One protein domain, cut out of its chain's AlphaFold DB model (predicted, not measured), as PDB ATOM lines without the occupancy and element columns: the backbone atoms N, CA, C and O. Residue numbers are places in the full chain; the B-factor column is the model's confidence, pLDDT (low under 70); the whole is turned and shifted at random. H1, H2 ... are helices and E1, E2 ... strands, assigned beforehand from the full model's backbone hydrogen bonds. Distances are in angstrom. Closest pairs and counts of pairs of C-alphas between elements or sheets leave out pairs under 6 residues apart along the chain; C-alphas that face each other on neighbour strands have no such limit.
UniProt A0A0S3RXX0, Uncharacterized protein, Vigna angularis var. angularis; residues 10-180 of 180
ATOM      1  N   LEU A  10     105.787 105.547  96.791       78.75
ATOM      2  CA  LEU A  10     105.317 104.345  96.099       78.75
ATOM      3  C   LEU A  10     104.280 103.567  96.920       78.75
ATOM      4  O   LEU A  10     103.298 103.068  96.384       78.75
ATOM      5  N   TRP A  11     104.481 103.459  98.233       78.75
ATOM      6  CA  TRP A  11     103.566 102.717  99.094       78.75
ATOM      7  C   TRP A  11     102.186 103.378  99.188       78.75
ATOM      8  O   TRP A  11     101.170 102.683  99.110       78.75
ATOM      9  N   ARG A  12     102.143 104.711  99.313       80.50
ATOM     10  CA  ARG A  12     100.880 105.464  99.296       80.50
ATOM     11  C   ARG A  12     100.167 105.317  97.959       80.50
ATOM     12  O   ARG A  12      98.993 104.974  97.947       80.50
ATOM     13  N   GLU A  13     100.894 105.460  96.854       83.44
ATOM     14  CA  GLU A  13     100.341 105.285  95.506       83.44
ATOM     15  C   GLU A  13      99.760 103.882  95.293       83.44
ATOM     16  O   GLU A  13      98.688 103.738  94.709       83.44
ATOM     17  N   LEU A  14     100.411 102.842  95.820       83.94
ATOM     18  CA  LEU A  14      99.888 101.476  95.770       83.94
ATOM     19  C   LEU A  14      98.621 101.303  96.619       83.94
ATOM     20  O   LEU A  14      97.682 100.646  96.175       83.94
ATOM     21  N   CYS A  15      98.574 101.876  97.824       82.62
ATOM     22  CA  CYS A  15      97.402 101.769  98.701       82.62
ATOM     23  C   CYS A  15      96.203 102.588  98.209       82.62
ATOM     24  O   CYS A  15      95.064 102.176  98.399       82.62
ATOM     25  N   GLU A  16      96.446 103.742  97.595       84.75
ATOM     26  CA  GLU A  16      95.396 104.626  97.082       84.75
ATOM     27  C   GLU A  16      94.939 104.218  95.674       84.75
ATOM     28  O   GLU A  16      93.772 104.393  95.323       84.75
ATOM     29  N   GLY A  17      95.842 103.648  94.867       86.88
ATOM     30  CA  GLY A  17      95.588 103.305  93.468       86.88
ATOM     31  C   GLY A  17      95.022 101.904  93.223       86.88
ATOM     32  O   GLY A  17      94.463 101.659  92.154       86.88
ATOM     33  N   LEU A  18      95.152 100.970  94.172       90.06
ATOM     34  CA  LEU A  18      94.678  99.594  93.997       90.06
ATOM     35  C   LEU A  18      93.286  99.385  94.590       90.06
ATOM     36  O   LEU A  18      93.033  99.666  95.757       90.06
ATOM     37  N   GLN A  19      92.398  98.803  93.785       92.00
ATOM     38  CA  GLN A  19      91.052  98.407  94.190       92.00
ATOM     39  C   GLN A  19      90.814  96.940  93.832       92.00
ATOM     40  O   GLN A  19      91.215  96.480  92.760       92.00
ATOM     41  N   LEU A  20      90.149  96.200  94.721       91.38
ATOM     42  CA  LEU A  20      89.870  94.776  94.536       91.38
ATOM     43  C   LEU A  20      88.380  94.476  94.705       91.38
ATOM     44  O   LEU A  20      87.775  94.777  95.729       91.38
ATOM     45  N   SER A  21      87.801  93.787  93.722       89.69
ATOM     46  CA  SER A  21      86.488  93.147  93.840       89.69
ATOM     47  C   SER A  21      86.666  91.639  93.763       89.69
ATOM     48  O   SER A  21      87.154  91.127  92.756       89.69
ATOM     49  N   TRP A  22      86.231  90.924  94.798       91.00
ATOM     50  CA  TRP A  22      86.358  89.472  94.878       91.00
ATOM     51  C   TRP A  22      85.007  88.846  95.188       91.00
ATOM     52  O   TRP A  22      84.468  89.009  96.284       91.00
ATOM     53  N   ILE A  23      84.455  88.131  94.210       90.00
ATOM     54  CA  ILE A  23      83.139  87.507  94.328       90.00
ATOM     55  C   ILE A  23      83.254  85.990  94.407       90.00
ATOM     56  O   ILE A  23      83.954  85.361  93.616       90.00
ATOM     57  N   ILE A  24      82.500  85.394  95.325       91.00
ATOM     58  CA  ILE A  24      82.241  83.957  95.321       91.00
ATOM     59  C   ILE A  24      80.884  83.729  94.682       91.00
ATOM     60  O   ILE A  24      79.907  84.386  95.032       91.00
ATOM     61  N   VAL A  25      80.825  82.780  93.748       91.12
ATOM     62  CA  VAL A  25      79.606  82.412  93.026       91.12
ATOM     63  C   VAL A  25      79.291  80.946  93.282       91.12
ATOM     64  O   VAL A  25      80.053  80.058  92.900       91.12
ATOM     65  N   ASN A  26      78.119  80.674  93.854       92.00
ATOM     66  CA  ASN A  26      77.571  79.329  93.938       92.00
ATOM     67  C   ASN A  26      76.523  79.129  92.844       92.00
ATOM     68  O   ASN A  26      75.367  79.535  92.967       92.00
ATOM     69  N   LYS A  27      76.931  78.447  91.770       92.44
ATOM     70  CA  LYS A  27      76.074  78.182  90.606       92.44
ATOM     71  C   LYS A  27      74.858  77.311  90.940       92.44
ATOM     72  O   LYS A  27      73.806  77.509  90.342       92.44
ATOM     73  N   LYS A  28      74.976  76.378  91.896       93.38
ATOM     74  CA  LYS A  28      73.869  75.489  92.295       93.38
ATOM     75  C   LYS A  28      72.779  76.260  93.034       93.38
ATOM     76  O   LYS A  28      71.602  76.061  92.765       93.38
ATOM     77  N   MET A  29      73.183  77.164  93.925       89.12
ATOM     78  CA  MET A  29      72.264  78.009  94.697       89.12
ATOM     79  C   MET A  29      71.843  79.282  93.950       89.12
ATOM     80  O   MET A  29      70.968  79.996  94.426       89.12
ATOM     81  N   LYS A  30      72.450  79.572  92.788       90.19
ATOM     82  CA  LYS A  30      72.273  80.819  92.020       90.19
ATOM     83  C   LYS A  30      72.514  82.077  92.869       90.19
ATOM     84  O   LYS A  30      71.827  83.081  92.719       90.19
ATOM     85  N   GLN A  31      73.501  82.006  93.758       90.94
ATOM     86  CA  GLN A  31      73.866  83.079  94.680       90.94
ATOM     87  C   GLN A  31      75.306  83.522  94.451       90.94
ATOM     88  O   GLN A  31      76.153  82.736  94.014       90.94
ATOM     89  N   ALA A  32      75.580  84.784  94.768       89.75
ATOM     90  CA  ALA A  32      76.920  85.340  94.755       89.75
ATOM     91  C   ALA A  32      77.080  86.374  95.871       89.75
ATOM     92  O   ALA A  32      76.158  87.144  96.134       89.75
ATOM     93  N   ALA A  33      78.265  86.420  96.469       89.31
ATOM     94  CA  ALA A  33      78.632  87.399  97.485       89.31
ATOM     95  C   ALA A  33      79.968  88.050  97.133       89.31
ATOM     96  O   ALA A  33      80.866  87.381  96.621       89.31
ATOM     97  N   ASN A  34      80.088  89.350  97.402       89.88
ATOM     98  CA  ASN A  34      81.364  90.064  97.360       89.88
ATOM     99  C   ASN A  34      81.983  90.036  98.757       89.88
ATOM    100  O   ASN A  34      81.292  90.358  99.720       89.88
ATOM    101  N   LEU A  35      83.258  89.668  98.841       90.12
ATOM    102  CA  LEU A  35      83.993  89.518 100.099       90.12
ATOM    103  C   LEU A  35      85.139  90.528 100.250       90.12
ATOM    104  O   LEU A  35      85.866  90.483 101.240       90.12
ATOM    105  N   ALA A  36      85.327  91.418  99.275       90.94
ATOM    106  CA  ALA A  36      86.382  92.422  99.314       90.94
ATOM    107  C   ALA A  36      85.892  93.755  99.894       90.94
ATOM    108  O   ALA A  36      84.809  94.231  99.546       90.94
ATOM    109  N   SER A  37      86.758  94.410 100.671       91.12
ATOM    110  CA  SER A  37      86.591  95.776 101.192       91.12
ATOM    111  C   SER A  37      86.631  96.858 100.115       91.12
ATOM    112  O   SER A  37      86.458  98.028 100.440       91.12
ATOM    113  N   TRP A  38      86.867  96.490  98.850       91.12
ATOM    114  CA  TRP A  38      87.161  97.378  97.723       91.12
ATOM    115  C   TRP A  38      88.497  98.113  97.848       91.12
ATOM    116  O   TRP A  38      89.341  97.967  96.965       91.12
ATOM    117  N   SER A  39      88.713  98.818  98.955       91.75
ATOM    118  CA  SER A  39      89.960  99.510  99.280       91.75
ATOM    119  C   SER A  39      90.880  98.649 100.159       91.75
ATOM    120  O   SER A  39      90.383  97.820 100.935       91.75
ATOM    121  N   PRO A  40      92.208  98.836 100.077       92.81
ATOM    122  CA  PRO A  40      93.165  98.149 100.936       92.81
ATOM    123  C   PRO A  40      92.914  98.414 102.425       92.81
ATOM    124  O   PRO A  40      92.735  99.557 102.834       92.81
ATOM    125  N   LEU A  41      92.976  97.363 103.244       90.62
ATOM    126  CA  LEU A  41      93.043  97.471 104.710       90.62
ATOM    127  C   LEU A  41      94.449  97.875 105.175       90.62
ATOM    128  O   LEU A  41      94.646  98.387 106.275       90.62
ATOM    129  N   GLY A  42      95.442  97.604 104.330       87.75
ATOM    130  CA  GLY A  42      96.840  97.927 104.540       87.75
ATOM    131  C   GLY A  42      97.741  96.913 103.854       87.75
ATOM    132  O   GLY A  42      97.304  96.078 103.061       87.75
ATOM    133  N   GLY A  43      99.020  96.950 104.193       84.38
ATOM    134  CA  GLY A  43      99.973  95.963 103.727       84.38
ATOM    135  C   GLY A  43     101.403  96.352 104.057       84.38
ATOM    136  O   GLY A  43     101.655  97.157 104.960       84.38
ATOM    137  N   GLN A  44     102.334  95.700 103.377       84.69
ATOM    138  CA  GLN A  44     103.756  95.834 103.641       84.69
ATOM    139  C   GLN A  44     104.590  95.289 102.486       84.69
ATOM    140  O   GLN A  44     104.126  94.490 101.670       84.69
ATOM    141  N   ARG A  45     105.867  95.661 102.478       84.25
ATOM    142  CA  ARG A  45     106.883  94.982 101.677       84.25
ATOM    143  C   ARG A  45     107.004  93.517 102.111       84.25
ATOM    144  O   ARG A  45     106.935  93.210 103.302       84.25
ATOM    145  N   HIS A  46     107.179  92.623 101.152       79.06
ATOM    146  CA  HIS A  46     107.303  91.187 101.356       79.06
ATOM    147  C   HIS A  46     108.746  90.734 101.116       79.06
ATOM    148  O   HIS A  46     109.376  91.145 100.152       79.06
ATOM    149  N   TRP A  47     109.273  89.875 101.986       78.12
ATOM    150  CA  TRP A  47     110.567  89.209 101.777       78.12
ATOM    151  C   TRP A  47     110.414  88.138 100.665       78.12
ATOM    152  O   TRP A  47     109.329  87.563 100.580       78.12
ATOM    153  N   PRO A  48     111.416  87.822  99.812       72.50
ATOM    154  CA  PRO A  48     112.839  88.163  99.883       72.50
ATOM    155  C   PRO A  48     113.260  89.440  99.181       72.50
ATOM    156  O   PRO A  48     114.334  89.960  99.475       72.50
ATOM    157  N   THR A  49     112.462  89.923  98.233       78.12
ATOM    158  CA  THR A  49     112.904  91.012  97.374       78.12
ATOM    159  C   THR A  49     112.335  92.324  97.848       78.12
ATOM    160  O   THR A  49     111.152  92.469  98.128       78.12
ATOM    161  N   ASP A  50     113.158  93.343  97.716       78.25
ATOM    162  CA  ASP A  50     112.800  94.733  97.913       78.25
ATOM    163  C   ASP A  50     111.718  95.259  96.931       78.25
ATOM    164  O   ASP A  50     111.234  96.387  97.028       78.25
ATOM    165  N   ARG A  51     111.299  94.427  95.984       84.19
ATOM    166  CA  ARG A  51     110.267  94.723  94.990       84.19
ATOM    167  C   ARG A  51     108.976  93.947  95.218       84.19
ATOM    168  O   ARG A  51     108.027  94.160  94.474       84.19
ATOM    169  N   ASP A  52     108.942  93.035  96.185       89.19
ATOM    170  CA  ASP A  52     107.757  92.241  96.484       89.19
ATOM    171  C   ASP A  52     106.913  92.964  97.547       89.19
ATOM    172  O   ASP A  52     107.430  93.484  98.535       89.19
ATOM    173  N   PHE A  53     105.599  93.018  97.341       89.50
ATOM    174  CA  PHE A  53     104.637  93.674  98.224       89.50
ATOM    175  C   PHE A  53     103.452  92.755  98.490       89.50
ATOM    176  O   PHE A  53     103.063  91.954  97.639       89.50
ATOM    177  N   VAL A  54     102.871  92.893  99.679       91.81
ATOM    178  CA  VAL A  54     101.622  92.249 100.081       91.81
ATOM    179  C   VAL A  54     100.633  93.330 100.488       91.81
ATOM    180  O   VAL A  54     100.935  94.141 101.362       91.81
ATOM    181  N   ILE A  55      99.440  93.297  99.903       92.75
ATOM    182  CA  ILE A  55      98.296  94.119 100.292       92.75
ATOM    183  C   ILE A  55      97.168  93.213 100.778       92.75
ATOM    184  O   ILE A  55      96.909  92.156 100.202       92.75
ATOM    185  N   ARG A  56      96.506  93.638 101.856       93.69
ATOM    186  CA  ARG A  56      95.349  92.968 102.443       93.69
ATOM    187  C   ARG A  56      94.081  93.741 102.100       93.69
ATOM    188  O   ARG A  56      94.017  94.952 102.284       93.69
ATOM    189  N   PHE A  57      93.070  93.014 101.660       94.75
ATOM    190  CA  PHE A  57      91.677  93.445 101.604       94.75
ATOM    191  C   PHE A  57      90.867  92.497 102.488       94.75
ATOM    192  O   PHE A  57      91.365  91.433 102.858       94.75
ATOM    193  N   GLY A  58      89.621  92.826 102.802       93.44
ATOM    194  CA  GLY A  58      88.813  91.861 103.540       93.44
ATOM    195  C   GLY A  58      87.385  92.270 103.819       93.44
ATOM    196  O   GLY A  58      86.912  93.309 103.371       93.44
ATOM    197  N   SER A  59      86.697  91.416 104.557       93.44
ATOM    198  CA  SER A  59      85.357  91.655 105.083       93.44
ATOM    199  C   SER A  59      85.170  90.885 106.385       93.44
ATOM    200  O   SER A  59      85.799  89.851 106.599       93.44
ATOM    201  N   VAL A  60      84.284  91.371 107.248       93.38
ATOM    202  CA  VAL A  60      83.884  90.648 108.459       93.38
ATOM    203  C   VAL A  60      82.649  89.816 108.135       93.38
ATOM    204  O   VAL A  60      81.648  90.345 107.648       93.38
ATOM    205  N   LEU A  61      82.720  88.512 108.392       92.81
ATOM    206  CA  LEU A  61      81.635  87.574 108.123       92.81
ATOM    207  C   LEU A  61      81.033  87.048 109.429       92.81
ATOM    208  O   LEU A  61      81.768  86.772 110.381       92.81
ATOM    209  N   PRO A  62      79.702  86.863 109.485       90.88
ATOM    210  CA  PRO A  62      79.075  86.193 110.610       90.88
ATOM    211  C   PRO A  62      79.463  84.709 110.623       90.88
ATOM    212  O   PRO A  62      79.444  84.034 109.598       90.88
ATOM    213  N   ALA A  63      79.761  84.201 111.812       91.06
ATOM    214  CA  ALA A  63      80.052  82.799 112.103       91.06
ATOM    215  C   ALA A  63      79.226  82.306 113.307       91.06
ATOM    216  O   ALA A  63      79.700  81.507 114.122       91.06
ATOM    217  N   LYS A  64      77.995  82.824 113.440       86.88
ATOM    218  CA  LYS A  64      77.038  82.417 114.479       86.88
ATOM    219  C   LYS A  64      76.783  80.918 114.379       86.88
ATOM    220  O   LYS A  64      76.679  80.392 113.279       86.88
ATOM    221  N   ASP A  65      76.734  80.247 115.524       87.12
ATOM    222  CA  ASP A  65      76.525  78.796 115.633       87.12
ATOM    223  C   ASP A  65      77.607  77.920 114.959       87.12
ATOM    224  O   ASP A  65      77.488  76.695 114.939       87.12
ATOM    225  N   ILE A  66      78.691  78.522 114.443       85.25
ATOM    226  CA  ILE A  66      79.829  77.820 113.822       85.25
ATOM    227  C   ILE A  66      81.080  77.944 114.696       85.25
ATOM    228  O   ILE A  66      81.791  76.959 114.901       85.25
ATOM    229  N   LEU A  67      81.361  79.150 115.202       85.69
ATOM    230  CA  LEU A  67      82.522  79.438 116.045       85.69
ATOM    231  C   LEU A  67      82.098  80.138 117.345       85.69
ATOM    232  O   LEU A  67      81.183  80.964 117.311       85.69
ATOM    233  N   PRO A  68      82.805  79.903 118.471       83.50
ATOM    234  CA  PRO A  68      82.539  80.596 119.736       83.50
ATOM    235  C   PRO A  68      82.597  82.122 119.609       83.50
ATOM    236  O   PRO A  68      81.863  82.836 120.286       83.50
ATOM    237  N   CYS A  69      83.451  82.614 118.708       77.06
ATOM    238  CA  CYS A  69      83.675  84.035 118.505       77.06
ATOM    239  C   CYS A  69      82.608  84.738 117.650       77.06
ATOM    240  O   CYS A  69      82.609  85.959 117.557       77.06
ATOM    241  N   GLN A  70      81.680  83.983 117.044       87.94
ATOM    242  CA  GLN A  70      80.518  84.463 116.275       87.94
ATOM    243  C   GLN A  70      80.803  85.329 115.034       87.94
ATOM    244  O   GLN A  70      79.890  85.538 114.232       87.94
ATOM    245  N   VAL A  71      82.030  85.808 114.840       91.75
ATOM    246  CA  VAL A  71      82.499  86.569 113.678       91.75
ATOM    247  C   VAL A  71      83.887  86.093 113.264       91.75
ATOM    248  O   VAL A  71      84.645  85.581 114.088       91.75
ATOM    249  N   VAL A  72      84.204  86.257 111.981       94.56
ATOM    250  CA  VAL A  72      85.533  85.989 111.416       94.56
ATOM    251  C   VAL A  72      85.931  87.081 110.437       94.56
ATOM    252  O   VAL A  72      85.071  87.696 109.800       94.56
ATOM    253  N   GLU A  73      87.232  87.270 110.258       95.06
ATOM    254  CA  GLU A  73      87.775  88.079 109.176       95.06
ATOM    255  C   GLU A  73      87.995  87.196 107.944       95.06
ATOM    256  O   GLU A  73      88.732  86.212 107.976       95.06
ATOM    257  N   CYS A  74      87.356  87.548 106.833       95.25
ATOM    258  CA  CYS A  74      87.711  87.044 105.515       95.25
ATOM    259  C   CYS A  74      88.779  87.962 104.925       95.25
ATOM    260  O   CYS A  74      88.491  89.096 104.545       95.25
ATOM    261  N   ILE A  75      90.002  87.461 104.818       95.50
ATOM    262  CA  ILE A  75      91.178  88.207 104.378       95.50
ATOM    263  C   ILE A  75      91.511  87.796 102.951       95.50
ATOM    264  O   ILE A  75      91.677  86.618 102.641       95.50
ATOM    265  N   LEU A  76      91.656  88.780 102.077       96.06
ATOM    266  CA  LEU A  76      92.153  88.618 100.720       96.06
ATOM    267  C   LEU A  76      93.570  89.177 100.663       96.06
ATOM    268  O   LEU A  76      93.803  90.348 100.961       96.06
ATOM    269  N   ILE A  77      94.517  88.332 100.285       95.38
ATOM    270  CA  ILE A  77      95.936  88.655 100.240       95.38
ATOM    271  C   ILE A  77      96.341  88.762  98.778       95.38
ATOM    272  O   ILE A  77      96.332  87.777  98.043       95.38
ATOM    273  N   MET A  78      96.718  89.968  98.365       94.62
ATOM    274  CA  MET A  78      97.258  90.247  97.043       94.62
ATOM    275  C   MET A  78      98.766  90.447  97.162       94.62
ATOM    276  O   MET A  78      99.219  91.416  97.770       94.62
ATOM    277  N   LYS A  79      99.547  89.538  96.575       93.81
ATOM    278  CA  LYS A  79     101.002  89.676  96.465       93.81
ATOM    279  C   LYS A  79     101.377  90.055  95.047       93.81
ATOM    280  O   LYS A  79     100.895  89.460  94.082       93.81
ATOM    281  N   PHE A  80     102.259  91.031  94.914       91.69
ATOM    282  CA  PHE A  80     102.746  91.471  93.618       91.69
ATOM    283  C   PHE A  80     104.195  91.927  93.702       91.69
ATOM    284  O   PHE A  80     104.720  92.226  94.772       91.69
ATOM    285  N   ARG A  81     104.834  91.980  92.538       90.12
ATOM    286  CA  ARG A  81     106.194  92.457  92.350       90.12
ATOM    287  C   ARG A  81     106.189  93.722  91.512       90.12
ATOM    288  O   ARG A  81     105.628  93.730  90.419       90.12
ATOM    289  N   VAL A  82     106.863  94.756  91.988       87.38
ATOM    290  CA  VAL A  82     107.155  95.965  91.216       87.38
ATOM    291  C   VAL A  82     108.259  95.633  90.213       87.38
ATOM    292  O   VAL A  82     109.359  95.228  90.594       87.38
ATOM    293  N   VAL A  83     107.963  95.733  88.919       84.50
ATOM    294  CA  VAL A  83     108.921  95.401  87.852       84.50
ATOM    295  C   VAL A  83     109.709  96.646  87.456       84.50
ATOM    296  O   VAL A  83     110.942  96.614  87.484       84.50
ATOM    297  N   HIS A  84     108.998  97.744  87.190       74.75
ATOM    298  CA  HIS A  84     109.562  99.061  86.902       74.75
ATOM    299  C   HIS A  84     108.930 100.124  87.801       74.75
ATOM    300  O   HIS A  84     107.714 100.137  87.992       74.75
ATOM    301  N   THR A  85     109.781 101.005  88.312       67.31
ATOM    302  CA  THR A  85     109.451 102.224  89.058       67.31
ATOM    303  C   THR A  85     110.080 103.384  88.309       67.31
ATOM    304  O   THR A  85     111.194 103.233  87.813       67.31
ATOM    305  N   GLU A  86     109.362 104.495  88.186       68.19
ATOM    306  CA  GLU A  86     109.770 105.634  87.360       68.19
ATOM    307  C   GLU A  86     111.156 106.192  87.719       68.19
ATOM    308  O   GLU A  86     111.356 106.736  88.803       68.19
ATOM    309  N   GLU A  87     112.060 106.158  86.741       51.91
ATOM    310  CA  GLU A  87     112.807 107.343  86.319       51.91
ATOM    311  C   GLU A  87     112.226 107.724  84.940       51.91
ATOM    312  O   GLU A  87     112.137 106.874  84.057       51.91
ATOM    313  N   GLU A  88     111.739 108.960  84.785       50.38
ATOM    314  CA  GLU A  88     111.285 109.556  83.509       50.38
ATOM    315  C   GLU A  88     110.098 108.876  82.769       50.38
ATOM    316  O   GLU A  88     110.226 108.365  81.658       50.38
ATOM    317  N   GLY A  89     108.880 108.972  83.326       55.47
ATOM    318  CA  GLY A  89     107.634 108.955  82.530       55.47
ATOM    319  C   GLY A  89     107.087 107.594  82.073       55.47
ATOM    320  O   GLY A  89     106.197 107.557  81.220       55.47
ATOM    321  N   VAL A  90     107.575 106.480  82.625       59.00
ATOM    322  CA  VAL A  90     107.050 105.129  82.352       59.00
ATOM    323  C   VAL A  90     106.147 104.648  83.489       59.00
ATOM    324  O   VAL A  90     106.591 104.506  84.620       59.00
ATOM    325  N   GLN A  91     104.904 104.283  83.162       67.38
ATOM    326  CA  GLN A  91     103.913 103.750  84.103       67.38
ATOM    327  C   GLN A  91     104.487 102.637  85.003       67.38
ATOM    328  O   GLN A  91     105.003 101.627  84.511       67.38
ATOM    329  N   THR A  92     104.352 102.797  86.326       75.88
ATOM    330  CA  THR A  92     104.743 101.773  87.309       75.88
ATOM    331  C   THR A  92     104.064 100.447  86.974       75.88
ATOM    332  O   THR A  92     102.836 100.346  86.958       75.88
ATOM    333  N   SER A  93     104.864  99.415  86.703       84.88
ATOM    334  CA  SER A  93     104.355  98.107  86.285       84.88
ATOM    335  C   SER A  93     104.392  97.113  87.438       84.88
ATOM    336  O   SER A  93     105.433  96.859  88.054       84.88
ATOM    337  N   LEU A  94     103.229  96.528  87.718       88.50
ATOM    338  CA  LEU A  94     103.035  95.548  88.781       88.50
ATOM    339  C   LEU A  94     102.794  94.171  88.169       88.50
ATOM    340  O   LEU A  94     101.934  93.997  87.308       88.50
ATOM    341  N   LYS A  95     103.524  93.169  88.649       91.50
ATOM    342  CA  LYS A  95     103.290  91.762  88.329       91.50
ATOM    343  C   LYS A  95     102.603  91.092  89.511       91.50
ATOM    344  O   LYS A  95     103.244  90.871  90.534       91.50
ATOM    345  N   LEU A  96     101.330  90.733  89.365       92.62
ATOM    346  CA  LEU A  96     100.632  89.901  90.346       92.62
ATOM    347  C   LEU A  96     101.336  88.538  90.452       92.62
ATOM    348  O   LEU A  96     101.547  87.870  89.439       92.62
ATOM    349  N   THR A  97     101.727  88.146  91.662       93.00
ATOM    350  CA  THR A  97     102.403  86.866  91.929       93.00
ATOM    351  C   THR A  97     101.480  85.880  92.621       93.00
ATOM    352  O   THR A  97     101.522  84.692  92.315       93.00
ATOM    353  N   GLU A  98     100.624  86.362  93.518       94.44
ATOM    354  CA  GLU A  98      99.683  85.531  94.256       94.44
ATOM    355  C   GLU A  98      98.429  86.329  94.591       94.44
ATOM    356  O   GLU A  98      98.491  87.514  94.920       94.44
ATOM    357  N   LEU A  99      97.290  85.651  94.549       94.38
ATOM    358  CA  LEU A  99      96.047  86.148  95.104       94.38
ATOM    359  C   LEU A  99      95.412  85.005  95.888       94.38
ATOM    360  O   LEU A  99      95.133  83.946  95.322       94.38
ATOM    361  N   SER A 100      95.246  85.192  97.191       94.81
ATOM    362  CA  SER A 100      94.749  84.156  98.094       94.81
ATOM    363  C   SER A 100      93.680  84.699  99.037       94.81
ATOM    364  O   SER A 100      93.569  85.901  99.263       94.81
ATOM    365  N   MET A 101      92.846  83.793  99.545       95.25
ATOM    366  CA  MET A 101      91.774  84.092 100.488       95.25
ATOM    367  C   MET A 101      91.950  83.219 101.724       95.25
ATOM    368  O   MET A 101      92.217  82.021 101.601       95.25
ATOM    369  N   GLN A 102      91.792  83.817 102.895       95.31
ATOM    370  CA  GLN A 102      91.936  83.174 104.194       95.31
ATOM    371  C   GLN A 102      90.784  83.604 105.099       95.31
ATOM    372  O   GLN A 102      90.248  84.699 104.946       95.31
ATOM    373  N   LEU A 103      90.382  82.727 106.014       95.75
ATOM    374  CA  LEU A 103      89.430  83.057 107.068       95.75
ATOM    375  C   LEU A 103      90.156  82.912 108.401       95.75
ATOM    376  O   LEU A 103      90.716  81.847 108.675       95.75
ATOM    377  N   GLU A 104      90.148  83.969 109.202       94.81
ATOM    378  CA  GLU A 104      90.776  84.019 110.522       94.81
ATOM    379  C   GLU A 104      89.736  84.338 111.597       94.81
ATOM    380  O   GLU A 104      88.828  85.143 111.383       94.81
ATOM    381  N   ASP A 105      89.854  83.691 112.754       93.00
ATOM    382  CA  ASP A 105      89.071  84.049 113.933       93.00
ATOM    383  C   ASP A 105      89.656  85.276 114.661       93.00
ATOM    384  O   ASP A 105      90.630  85.896 114.223       93.00
ATOM    385  N   MET A 106      89.039  85.674 115.776       89.50
ATOM    386  CA  MET A 106      89.489  86.839 116.550       89.50
ATOM    387  C   MET A 106      90.841  86.627 117.237       89.50
ATOM    388  O   MET A 106      91.471  87.602 117.637       89.50
ATOM    389  N   GLU A 107      91.312  85.387 117.364       87.00
ATOM    390  CA  GLU A 107      92.651  85.087 117.876       87.00
ATOM    391  C   GLU A 107      93.708  85.113 116.757       87.00
ATOM    392  O   GLU A 107      94.907  85.030 117.033       87.00
ATOM    393  N   GLY A 108      93.278  85.274 115.499       88.12
ATOM    394  CA  GLY A 108      94.131  85.228 114.311       88.12
ATOM    395  C   GLY A 108      94.440  83.804 113.845       88.12
ATOM    396  O   GLY A 108      95.350  83.607 113.041       88.12
ATOM    397  N   ALA A 109      93.728  82.794 114.351       91.31
ATOM    398  CA  ALA A 109      93.900  81.420 113.907       91.31
ATOM    399  C   ALA A 109      93.095  81.159 112.629       91.31
ATOM    400  O   ALA A 109      91.951  81.594 112.477       91.31
ATOM    401  N   HIS A 110      93.687  80.402 111.703       94.38
ATOM    402  CA  HIS A 110      92.997  80.011 110.482       94.38
ATOM    403  C   HIS A 110      91.825  79.077 110.782       94.38
ATOM    404  O   HIS A 110      91.966  78.037 111.433       94.38
ATOM    405  N   VAL A 111      90.668  79.410 110.220       95.56
ATOM    406  CA  VAL A 111      89.479  78.573 110.307       95.56
ATOM    407  C   VAL A 111      89.681  77.319 109.453       95.56
ATOM    408  O   VAL A 111      90.103  77.378 108.299       95.56
ATOM    409  N   ASN A 112      89.347  76.147 110.001       94.38
ATOM    410  CA  ASN A 112      89.472  74.888 109.264       94.38
ATOM    411  C   ASN A 112      88.583  74.858 108.000       94.38
ATOM    412  O   ASN A 112      87.622  75.620 107.863       94.38
ATOM    413  N   GLY A 113      88.871  73.938 107.074       94.25
ATOM    414  CA  GLY A 113      88.177  73.879 105.781       94.25
ATOM    415  C   GLY A 113      86.661  73.663 105.885       94.25
ATOM    416  O   GLY A 113      85.902  74.282 105.143       94.25
ATOM    417  N   ARG A 114      86.198  72.833 106.830       95.12
ATOM    418  CA  ARG A 114      84.764  72.566 107.026       95.12
ATOM    419  C   ARG A 114      84.030  73.826 107.481       95.12
ATOM    420  O   ARG A 114      83.050  74.218 106.854       95.12
ATOM    421  N   ASN A 115      84.513  74.459 108.545       95.06
ATOM    422  CA  ASN A 115      83.909  75.664 109.107       95.06
ATOM    423  C   ASN A 115      83.991  76.825 108.114       95.06
ATOM    424  O   ASN A 115      83.009  77.537 107.936       95.06
ATOM    425  N   SER A 116      85.104  76.942 107.384       94.56
ATOM    426  CA  SER A 116      85.256  77.939 106.322       94.56
ATOM    427  C   SER A 116      84.174  77.804 105.252       94.56
ATOM    428  O   SER A 116      83.547  78.791 104.882       94.56
ATOM    429  N   LEU A 117      83.889  76.585 104.781       94.00
ATOM    430  CA  LEU A 117      82.828  76.361 103.794       94.00
ATOM    431  C   LEU A 117      81.430  76.681 104.338       94.00
ATOM    432  O   LEU A 117      80.600  77.184 103.583       94.00
ATOM    433  N   HIS A 118      81.164  76.417 105.620       93.81
ATOM    434  CA  HIS A 118      79.903  76.805 106.258       93.81
ATOM    435  C   HIS A 118      79.751  78.328 106.330       93.81
ATOM    436  O   HIS A 118      78.742  78.852 105.872       93.81
ATOM    437  N   ILE A 119      80.783  79.040 106.788       94.75
ATOM    438  CA  ILE A 119      80.780  80.507 106.870       94.75
ATOM    439  C   ILE A 119      80.599  81.129 105.482       94.75
ATOM    440  O   ILE A 119      79.772  82.017 105.293       94.75
ATOM    441  N   LEU A 120      81.331  80.637 104.477       93.56
ATOM    442  CA  LEU A 120      81.200  81.126 103.104       93.56
ATOM    443  C   LEU A 120      79.816  80.832 102.519       93.56
ATOM    444  O   LEU A 120      79.279  81.653 101.778       93.56
ATOM    445  N   LYS A 121      79.216  79.682 102.848       92.50
ATOM    446  CA  LYS A 121      77.839  79.366 102.455       92.50
ATOM    447  C   LYS A 121      76.854  80.361 103.068       92.50
ATOM    448  O   LYS A 121      75.981  80.843 102.350       92.50
ATOM    449  N   ASP A 122      77.003  80.687 104.344       91.62
ATOM    450  CA  ASP A 122      76.122  81.641 105.016       91.62
ATOM    451  C   ASP A 122      76.323  83.055 104.454       91.62
ATOM    452  O   ASP A 122      75.349  83.753 104.165       91.62
ATOM    453  N   ALA A 123      77.564  83.434 104.138       91.19
ATOM    454  CA  ALA A 123      77.887  84.698 103.480       91.19
ATOM    455  C   ALA A 123      77.245  84.852 102.086       91.19
ATOM    456  O   ALA A 123      76.942  85.972 101.679       91.19
ATOM    457  N   LEU A 124      76.976  83.759 101.356       90.94
ATOM    458  CA  LEU A 124      76.257  83.807 100.069       90.94
ATOM    459  C   LEU A 124      74.793  84.240 100.204       90.94
ATOM    460  O   LEU A 124      74.199  84.686  99.220       90.94
ATOM    461  N   SER A 125      74.212  84.101 101.395       85.00
ATOM    462  CA  SER A 125      72.859  84.580 101.693       85.00
ATOM    463  C   SER A 125      72.822  86.062 102.083       85.00
ATOM    464  O   SER A 125      71.750  86.675 102.089       85.00
ATOM    465  N   SER A 126      73.985  86.662 102.357       77.44
ATOM    466  CA  SER A 126      74.105  88.077 102.694       77.44
ATOM    467  C   SER A 126      73.777  88.961 101.494       77.44
ATOM    468  O   SER A 126      74.137  88.679 100.348       77.44
ATOM    469  N   ARG A 127      73.115  90.093 101.752       67.81
ATOM    470  CA  ARG A 127      72.908  91.099 100.705       67.81
ATOM    471  C   ARG A 127      74.252  91.708 100.335       67.81
ATOM    472  O   ARG A 127      75.038  92.069 101.205       67.81
ATOM    473  N   ARG A 128      74.484  91.890  99.035       66.25
ATOM    474  CA  ARG A 128      75.624  92.662  98.541       66.25
ATOM    475  C   ARG A 128      75.531  94.085  99.093       66.25
ATOM    476  O   ARG A 128      74.707  94.867  98.615       66.25
ATOM    477  N   SER A 129      76.385  94.424 100.057       68.12
ATOM    478  CA  SER A 129      76.572  95.820 100.434       68.12
ATOM    479  C   SER A 129      77.247  96.552  99.276       68.12
ATOM    480  O   SER A 129      78.205  96.061  98.675       68.12
ATOM    481  N   LYS A 130      76.698  97.713  98.917       73.00
ATOM    482  CA  LYS A 130      77.355  98.685  98.030       73.00
ATOM    483  C   LYS A 130      78.081  99.764  98.836       73.00
ATOM    484  O   LYS A 130      78.716 100.633  98.250       73.00
ATOM    485  N   ASN A 131      77.955  99.719 100.161       83.25
ATOM    486  CA  ASN A 131      78.556 100.672 101.068       83.25
ATOM    487  C   ASN A 131      79.951 100.184 101.464       83.25
ATOM    488  O   ASN A 131      80.131  99.513 102.477       83.25
ATOM    489  N   TYR A 132      80.938 100.490 100.625       83.94
ATOM    490  CA  TYR A 132      82.326 100.098 100.874       83.94
ATOM    491  C   TYR A 132      82.901 100.746 102.143       83.94
ATOM    492  O   TYR A 132      83.746 100.139 102.792       83.94
ATOM    493  N   GLY A 133      82.409 101.931 102.531       85.56
ATOM    494  CA  GLY A 133      82.827 102.611 103.760       85.56
ATOM    495  C   GLY A 133      82.457 101.828 105.018       85.56
ATOM    496  O   GLY A 133      83.306 101.617 105.873       85.56
ATOM    497  N   GLU A 134      81.233 101.305 105.082       86.69
ATOM    498  CA  GLU A 134      80.767 100.470 106.201       86.69
ATOM    499  C   GLU A 134      81.543  99.149 106.306       86.69
ATOM    500  O   GLU A 134      81.880  98.705 107.403       86.69
ATOM    501  N   VAL A 135      81.873  98.526 105.166       86.81
ATOM    502  CA  VAL A 135      82.706  97.309 105.146       86.81
ATOM    503  C   VAL A 135      84.110  97.618 105.664       86.81
ATOM    504  O   VAL A 135      84.628  96.883 106.501       86.81
ATOM    505  N   LEU A 136      84.711  98.715 105.196       89.38
ATOM    506  CA  LEU A 136      86.039  99.147 105.619       89.38
ATOM    507  C   LEU A 136      86.073  99.480 107.119       89.38
ATOM    508  O   LEU A 136      86.961  99.015 107.830       89.38
ATOM    509  N   GLU A 137      85.083 100.222 107.616       91.00
ATOM    510  CA  GLU A 137      84.940 100.556 109.035       91.00
ATOM    511  C   GLU A 137      84.759  99.300 109.896       91.00
ATOM    512  O   GLU A 137      85.431  99.153 110.917       91.00
ATOM    513  N   SER A 138      83.942  98.344 109.447       90.94
ATOM    514  CA  SER A 138      83.765  97.058 110.132       90.94
ATOM    515  C   SER A 138      85.083  96.286 110.244       90.94
ATOM    516  O   SER A 138      85.400  95.763 111.314       90.94
ATOM    517  N   CYS A 139      85.887  96.256 109.177       91.94
ATOM    518  CA  CYS A 139      87.218  95.646 109.201       91.94
ATOM    519  C   CYS A 139      88.175  96.388 110.149       91.94
ATOM    520  O   CYS A 139      88.911  95.750 110.899       91.94
ATOM    521  N   HIS A 140      88.155  97.725 110.172       91.88
ATOM    522  CA  HIS A 140      88.972  98.503 111.110       91.88
ATOM    523  C   HIS A 140      88.586  98.245 112.567       91.88
ATOM    524  O   HIS A 140      89.468  98.079 113.409       91.88
ATOM    525  N   MET A 141      87.288  98.169 112.863       92.06
ATOM    526  CA  MET A 141      86.791  97.836 114.197       92.06
ATOM    527  C   MET A 141      87.206  96.423 114.611       92.06
ATOM    528  O   MET A 141      87.706  96.242 115.719       92.06
ATOM    529  N   TYR A 142      87.084  95.443 113.712       91.44
ATOM    530  CA  TYR A 142      87.558  94.079 113.948       91.44
ATOM    531  C   TYR A 142      89.058  94.055 114.260       91.44
ATOM    532  O   TYR A 142      89.480  93.521 115.284       91.44
ATOM    533  N   SER A 143      89.864  94.708 113.416       90.12
ATOM    534  CA  SER A 143      91.315  94.793 113.592       90.12
ATOM    535  C   SER A 143      91.699  95.476 114.906       90.12
ATOM    536  O   SER A 143      92.632  95.041 115.580       90.12
ATOM    537  N   LYS A 144      90.966  96.520 115.313       91.56
ATOM    538  CA  LYS A 144      91.183  97.200 116.592       91.56
ATOM    539  C   LYS A 144      90.995  96.245 117.770       91.56
ATOM    540  O   LYS A 144      91.899  96.133 118.592       91.56
ATOM    541  N   VAL A 145      89.877  95.520 117.813       90.88
ATOM    542  CA  VAL A 145      89.605  94.556 118.893       90.88
ATOM    543  C   VAL A 145      90.631  93.417 118.884       90.88
ATOM    544  O   VAL A 145      91.130  93.031 119.936       90.88
ATOM    545  N   GLN A 146      91.015  92.916 117.707       90.50
ATOM    546  CA  GLN A 146      92.061  91.896 117.583       90.50
ATOM    547  C   GLN A 146      93.408  92.384 118.150       90.50
ATOM    548  O   GLN A 146      94.102  91.636 118.842       90.50
ATOM    549  N   ASN A 147      93.780  93.642 117.893       89.44
ATOM    550  CA  ASN A 147      95.004  94.230 118.436       89.44
ATOM    551  C   ASN A 147      94.939  94.389 119.959       89.44
ATOM    552  O   ASN A 147      95.904  94.035 120.627       89.44
ATOM    553  N   GLU A 148      93.810  94.845 120.506       91.81
ATOM    554  CA  GLU A 148      93.606  94.956 121.958       91.81
ATOM    555  C   GLU A 148      93.774  93.591 122.647       91.81
ATOM    556  O   GLU A 148      94.576  93.455 123.574       91.81
ATOM    557  N   LEU A 149      93.126  92.541 122.125       89.75
ATOM    558  CA  LEU A 149      93.272  91.171 122.638       89.75
ATOM    559  C   LEU A 149      94.722  90.676 122.568       89.75
ATOM    560  O   LEU A 149      95.229  90.031 123.493       89.75
ATOM    561  N   LYS A 150      95.421  90.985 121.471       89.75
ATOM    562  CA  LYS A 150      96.825  90.612 121.289       89.75
ATOM    563  C   LYS A 150      97.741  91.338 122.273       89.75
ATOM    564  O   LYS A 150      98.653  90.720 122.819       89.75
ATOM    565  N   GLU A 151      97.514  92.625 122.512       92.56
ATOM    566  CA  GLU A 151      98.272  93.419 123.481       92.56
ATOM    567  C   GLU A 151      98.081  92.906 124.909       92.56
ATOM    568  O   GLU A 151      99.063  92.732 125.637       92.56
ATOM    569  N   GLU A 152      96.845  92.591 125.300       91.12
ATOM    570  CA  GLU A 152      96.551  91.990 126.603       91.12
ATOM    571  C   GLU A 152      97.256  90.641 126.781       91.12
ATOM    572  O   GLU A 152      97.886  90.397 127.817       91.12
ATOM    573  N   LYS A 153      97.227  89.789 125.749       90.06
ATOM    574  CA  LYS A 153      97.917  88.496 125.757       90.06
ATOM    575  C   LYS A 153      99.429  88.656 125.886       90.06
ATOM    576  O   LYS A 153     100.022  88.043 126.773       90.06
ATOM    577  N   MET A 154     100.044  89.532 125.087       92.00
ATOM    578  CA  MET A 154     101.481  89.824 125.183       92.00
ATOM    579  C   MET A 154     101.858  90.365 126.565       92.00
ATOM    580  O   MET A 154     102.895  89.998 127.119       92.00
ATOM    581  N   ARG A 155     101.010  91.209 127.166       93.19
ATOM    582  CA  ARG A 155     101.230  91.720 128.523       93.19
ATOM    583  C   ARG A 155     101.189  90.600 129.558       93.19
ATOM    584  O   ARG A 155     102.001  90.603 130.482       93.19
ATOM    585  N   ASN A 156     100.262  89.656 129.424       93.56
ATOM    586  CA  ASN A 156     100.173  88.508 130.319       93.56
ATOM    587  C   ASN A 156     101.374  87.561 130.163       93.56
ATOM    588  O   ASN A 156     102.007  87.204 131.155       93.56
ATOM    589  N   GLU A 157     101.744  87.224 128.927       94.62
ATOM    590  CA  GLU A 157     102.918  86.397 128.624       94.62
ATOM    591  C   GLU A 157     104.206  87.041 129.148       94.62
ATOM    592  O   GLU A 157     104.993  86.381 129.821       94.62
ATOM    593  N   SER A 158     104.376  88.356 128.966       94.19
ATOM    594  CA  SER A 158     105.518  89.104 129.508       94.19
ATOM    595  C   SER A 158     105.602  89.044 131.040       94.19
ATOM    596  O   SER A 158     106.695  88.963 131.607       94.19
ATOM    597  N   ARG A 159     104.460  89.048 131.743       95.19
ATOM    598  CA  ARG A 159     104.432  88.882 133.207       95.19
ATOM    599  C   ARG A 159     104.852  87.476 133.629       95.19
ATOM    600  O   ARG A 159     105.589  87.349 134.608       95.19
ATOM    601  N   LEU A 160     104.388  86.450 132.916       95.81
ATOM    602  CA  LEU A 160     104.745  85.055 133.184       95.81
ATOM    603  C   LEU A 160     106.228  84.792 132.912       95.81
ATOM    604  O   LEU A 160     106.895  84.188 133.749       95.81
ATOM    605  N   ASP A 161     106.755  85.309 131.804       96.50
ATOM    606  CA  ASP A 161     108.172  85.200 131.449       96.50
ATOM    607  C   ASP A 161     109.062  85.832 132.528       96.50
ATOM    608  O   ASP A 161     109.975  85.197 133.057       96.50
ATOM    609  N   ARG A 162     108.714  87.042 132.986       96.19
ATOM    610  CA  ARG A 162     109.433  87.702 134.083       96.19
ATOM    611  C   ARG A 162     109.405  86.890 135.381       96.19
ATOM    612  O   ARG A 162     110.421  86.826 136.071       96.19
ATOM    613  N   LEU A 163     108.266  86.287 135.735       97.12
ATOM    614  CA  LEU A 163     108.163  85.434 136.924       97.12
ATOM    615  C   LEU A 163     109.023  84.170 136.780       97.12
ATOM    616  O   LEU A 163     109.715  83.796 137.725       97.12
ATOM    617  N   CYS A 164     109.027  83.562 135.593       96.25
ATOM    618  CA  CYS A 164     109.855  82.405 135.267       96.25
ATOM    619  C   CYS A 164     111.349  82.732 135.426       96.25
ATOM    620  O   CYS A 164     112.049  82.048 136.176       96.25
ATOM    621  N   ILE A 165     111.817  83.839 134.836       97.62
ATOM    622  CA  ILE A 165     113.208  84.307 134.947       97.62
ATOM    623  C   ILE A 165     113.599  84.530 136.415       97.62
ATOM    624  O   ILE A 165     114.634  84.035 136.860       97.62
ATOM    625  N   LEU A 166     112.763  85.230 137.191       97.62
ATOM    626  CA  LEU A 166     113.029  85.478 138.613       97.62
ATOM    627  C   LEU A 166     113.076  84.181 139.429       97.62
ATOM    628  O   LEU A 166     113.940  84.042 140.294       97.62
ATOM    629  N   SER A 167     112.192  83.222 139.140       97.00
ATOM    630  CA  SER A 167     112.192  81.914 139.805       97.00
ATOM    631  C   SER A 167     113.456  81.103 139.494       97.00
ATOM    632  O   SER A 167     114.027  80.500 140.400       97.00
ATOM    633  N   GLY A 168     113.951  81.160 138.252       97.12
ATOM    634  CA  GLY A 168     115.203  80.521 137.850       97.12
ATOM    635  C   GLY A 168     116.422  81.134 138.542       97.12
ATOM    636  O   GLY A 168     117.270  80.403 139.052       97.12
ATOM    637  N   ILE A 169     116.481  82.469 138.635       97.50
ATOM    638  CA  ILE A 169     117.536  83.180 139.378       97.50
ATOM    639  C   ILE A 169     117.506  82.784 140.857       97.50
ATOM    640  O   ILE A 169     118.549  82.465 141.426       97.50
ATOM    641  N   ALA A 170     116.324  82.767 141.481       97.12
ATOM    642  CA  ALA A 170     116.179  82.380 142.881       97.12
ATOM    643  C   ALA A 170     116.650  80.937 143.121       97.12
ATOM    644  O   ALA A 170     117.465  80.711 144.010       97.12
ATOM    645  N   ALA A 171     116.220  79.985 142.285       96.88
ATOM    646  CA  ALA A 171     116.642  78.588 142.379       96.88
ATOM    647  C   ALA A 171     118.162  78.422 142.221       96.88
ATOM    648  O   ALA A 171     118.777  77.665 142.971       96.88
ATOM    649  N   PHE A 172     118.781  79.161 141.294       96.25
ATOM    650  CA  PHE A 172     120.232  79.161 141.111       96.25
ATOM    651  C   PHE A 172     120.960  79.702 142.347       96.25
ATOM    652  O   PHE A 172     121.883  79.059 142.839       96.25
ATOM    653  N   MET A 173     120.514  80.831 142.903       96.19
ATOM    654  CA  MET A 173     121.103  81.400 144.122       96.19
ATOM    655  C   MET A 173     120.952  80.465 145.327       96.19
ATOM    656  O   MET A 173     121.901  80.295 146.089       96.19
ATOM    657  N   THR A 174     119.792  79.820 145.487       95.62
ATOM    658  CA  THR A 174     119.573  78.819 146.540       95.62
ATOM    659  C   THR A 174     120.488  77.613 146.359       95.62
ATOM    660  O   THR A 174     121.098  77.173 147.325       95.62
ATOM    661  N   PHE A 175     120.642  77.108 145.132       94.44
ATOM    662  CA  PHE A 175     121.565  76.011 144.844       94.44
ATOM    663  C   PHE A 175     123.011  76.370 145.212       94.44
ATOM    664  O   PHE A 175     123.670  75.592 145.896       94.44
ATOM    665  N   TRP A 176     123.481  77.563 144.832       93.56
ATOM    666  CA  TRP A 176     124.812  78.046 145.218       93.56
ATOM    667  C   TRP A 176     124.976  78.128 146.733       93.56
ATOM    668  O   TRP A 176     126.004  77.709 147.246       93.56
ATOM    669  N   TYR A 177     123.961  78.614 147.448       91.62
ATOM    670  CA  TYR A 177     123.996  78.721 148.908       91.62
ATOM    671  C   TYR A 177     123.952  77.362 149.625       91.62
ATOM    672  O   TYR A 177     124.418  77.250 150.749       91.62
ATOM    673  N   CYS A 178     123.358  76.333 149.016       89.69
ATOM    674  CA  CYS A 178     123.304  74.990 149.598       89.69
ATOM    675  C   CYS A 178     124.545  74.135 149.295       89.69
ATOM    676  O   CYS A 178     124.785  73.162 150.007       89.69
ATOM    677  N   VAL A 179     125.277  74.436 148.218       87.25
ATOM    678  CA  VAL A 179     126.475  73.687 147.794       87.25
ATOM    679  C   VAL A 179     127.772  74.292 148.346       87.25
ATOM    680  O   VAL A 179     128.740  73.551 148.520       87.25
ATOM    681  N   LEU A 180     127.800  75.605 148.601       71.69
ATOM    682  CA  LEU A 180     128.928  76.323 149.206       71.69
ATOM    683  C   LEU A 180     128.806  76.365 150.735       71.69
ATOM    684  O   LEU A 180     129.855  76.220 151.401       71.69
TER     685      LEU A 180
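AT A GLANCE: This is residues 10 to 180 of the 180 residues of an uncharacterized protein of Vigna angularis var. angularis (UniProt A0A0S3RXX0). A twisted sheet of four strands, E3 to E6, makes the core of a body from which one very long helix, H3, runs out as an arm: its residues 132 to 143 graze the sheet, and residues 151 to 180, of which 151 to 179 belong to H3, stick out free. The short helix H1 packs on E3 and E4, H2 lies across the strands where E4 and E6 end, and the small hairpin E1 and E2 meets H2. The printed part has 171 residues with three named helices and six named strands, in the order H1 E1 E2 E3 E4 E5 E6 H2 H3, of mixed class; both sheets, E3 - E4 - E5 - E6 and E1 - E2, are antiparallel. The whole is loose, with a radius of gyration of the C-alphas of 22.5 A, and flat, spanning 77 by 54 by 26 A.

IN THESE COORDINATES: Find C-alpha 10 at (105.317, 104.345, 96.099), where H1, residues 10 to 17, begins. Next come E1, residues 23 to 26, E2, residues 31 to 34, and E3, residues 42 to 45. E4, residues 52 to 62, is 32.5 A long; E5, residues 71 to 84, begins with C-alpha 71 at (82.499, 86.569, 113.678) and is 40.1 A long. E6, residues 93 to 104, 31.1 A, bends by 54 degrees at residue 97. After H2, residues 113 to 123, H3 runs 69.6 A from residue 132 to C-alpha 179 at (126.475, 73.687, 147.794).

HOW THE PARTS SIT: Begin with the meander E3 E4 E5 E6, each strand the antiparallel neighbour of the one before; look for N 44 and O 54, 2.9 A, N 57 and O 76, 2.9 A, and N 77 and O 100, 2.8 A, within hydrogen-bond range. H1 is on this sheet at a height over the sheet of 8.6 A, over E4 and slantwise to the strands; H1 and E3 are close but not clearly touching, their closest C-alphas those of Cys 15 and Gly 42, 7.0 A apart. H2 is on it too, across the strands, and touches E4 at C-alphas Leu 61 and Ala 123, 6.6 A, their closest. H3 only grazes it; its closest C-alphas to E4 are Cys 139 and Ser 59, 6.0 A. The hairpin E1 and E2 has N 24 and O 33 within hydrogen-bond range at 2.9 A; E2 and H2 are close but not clearly touching, their closest C-alphas those of Ala 33 and Ala 123, 6.6 A apart. H2 and H3 are apart. In H1, H2 and H3 every O i to N i+4 pair is within hydrogen-bond range.

THE WHOLE: The C-alphas farthest apart, Lys 30 and Leu 180, are 80.6 A from each other. The printed part has no cut, and no link is long. Mean pLDDT of the printed part is 88.5; look for values under 70 at residues 85 to 91 and 127 to 129.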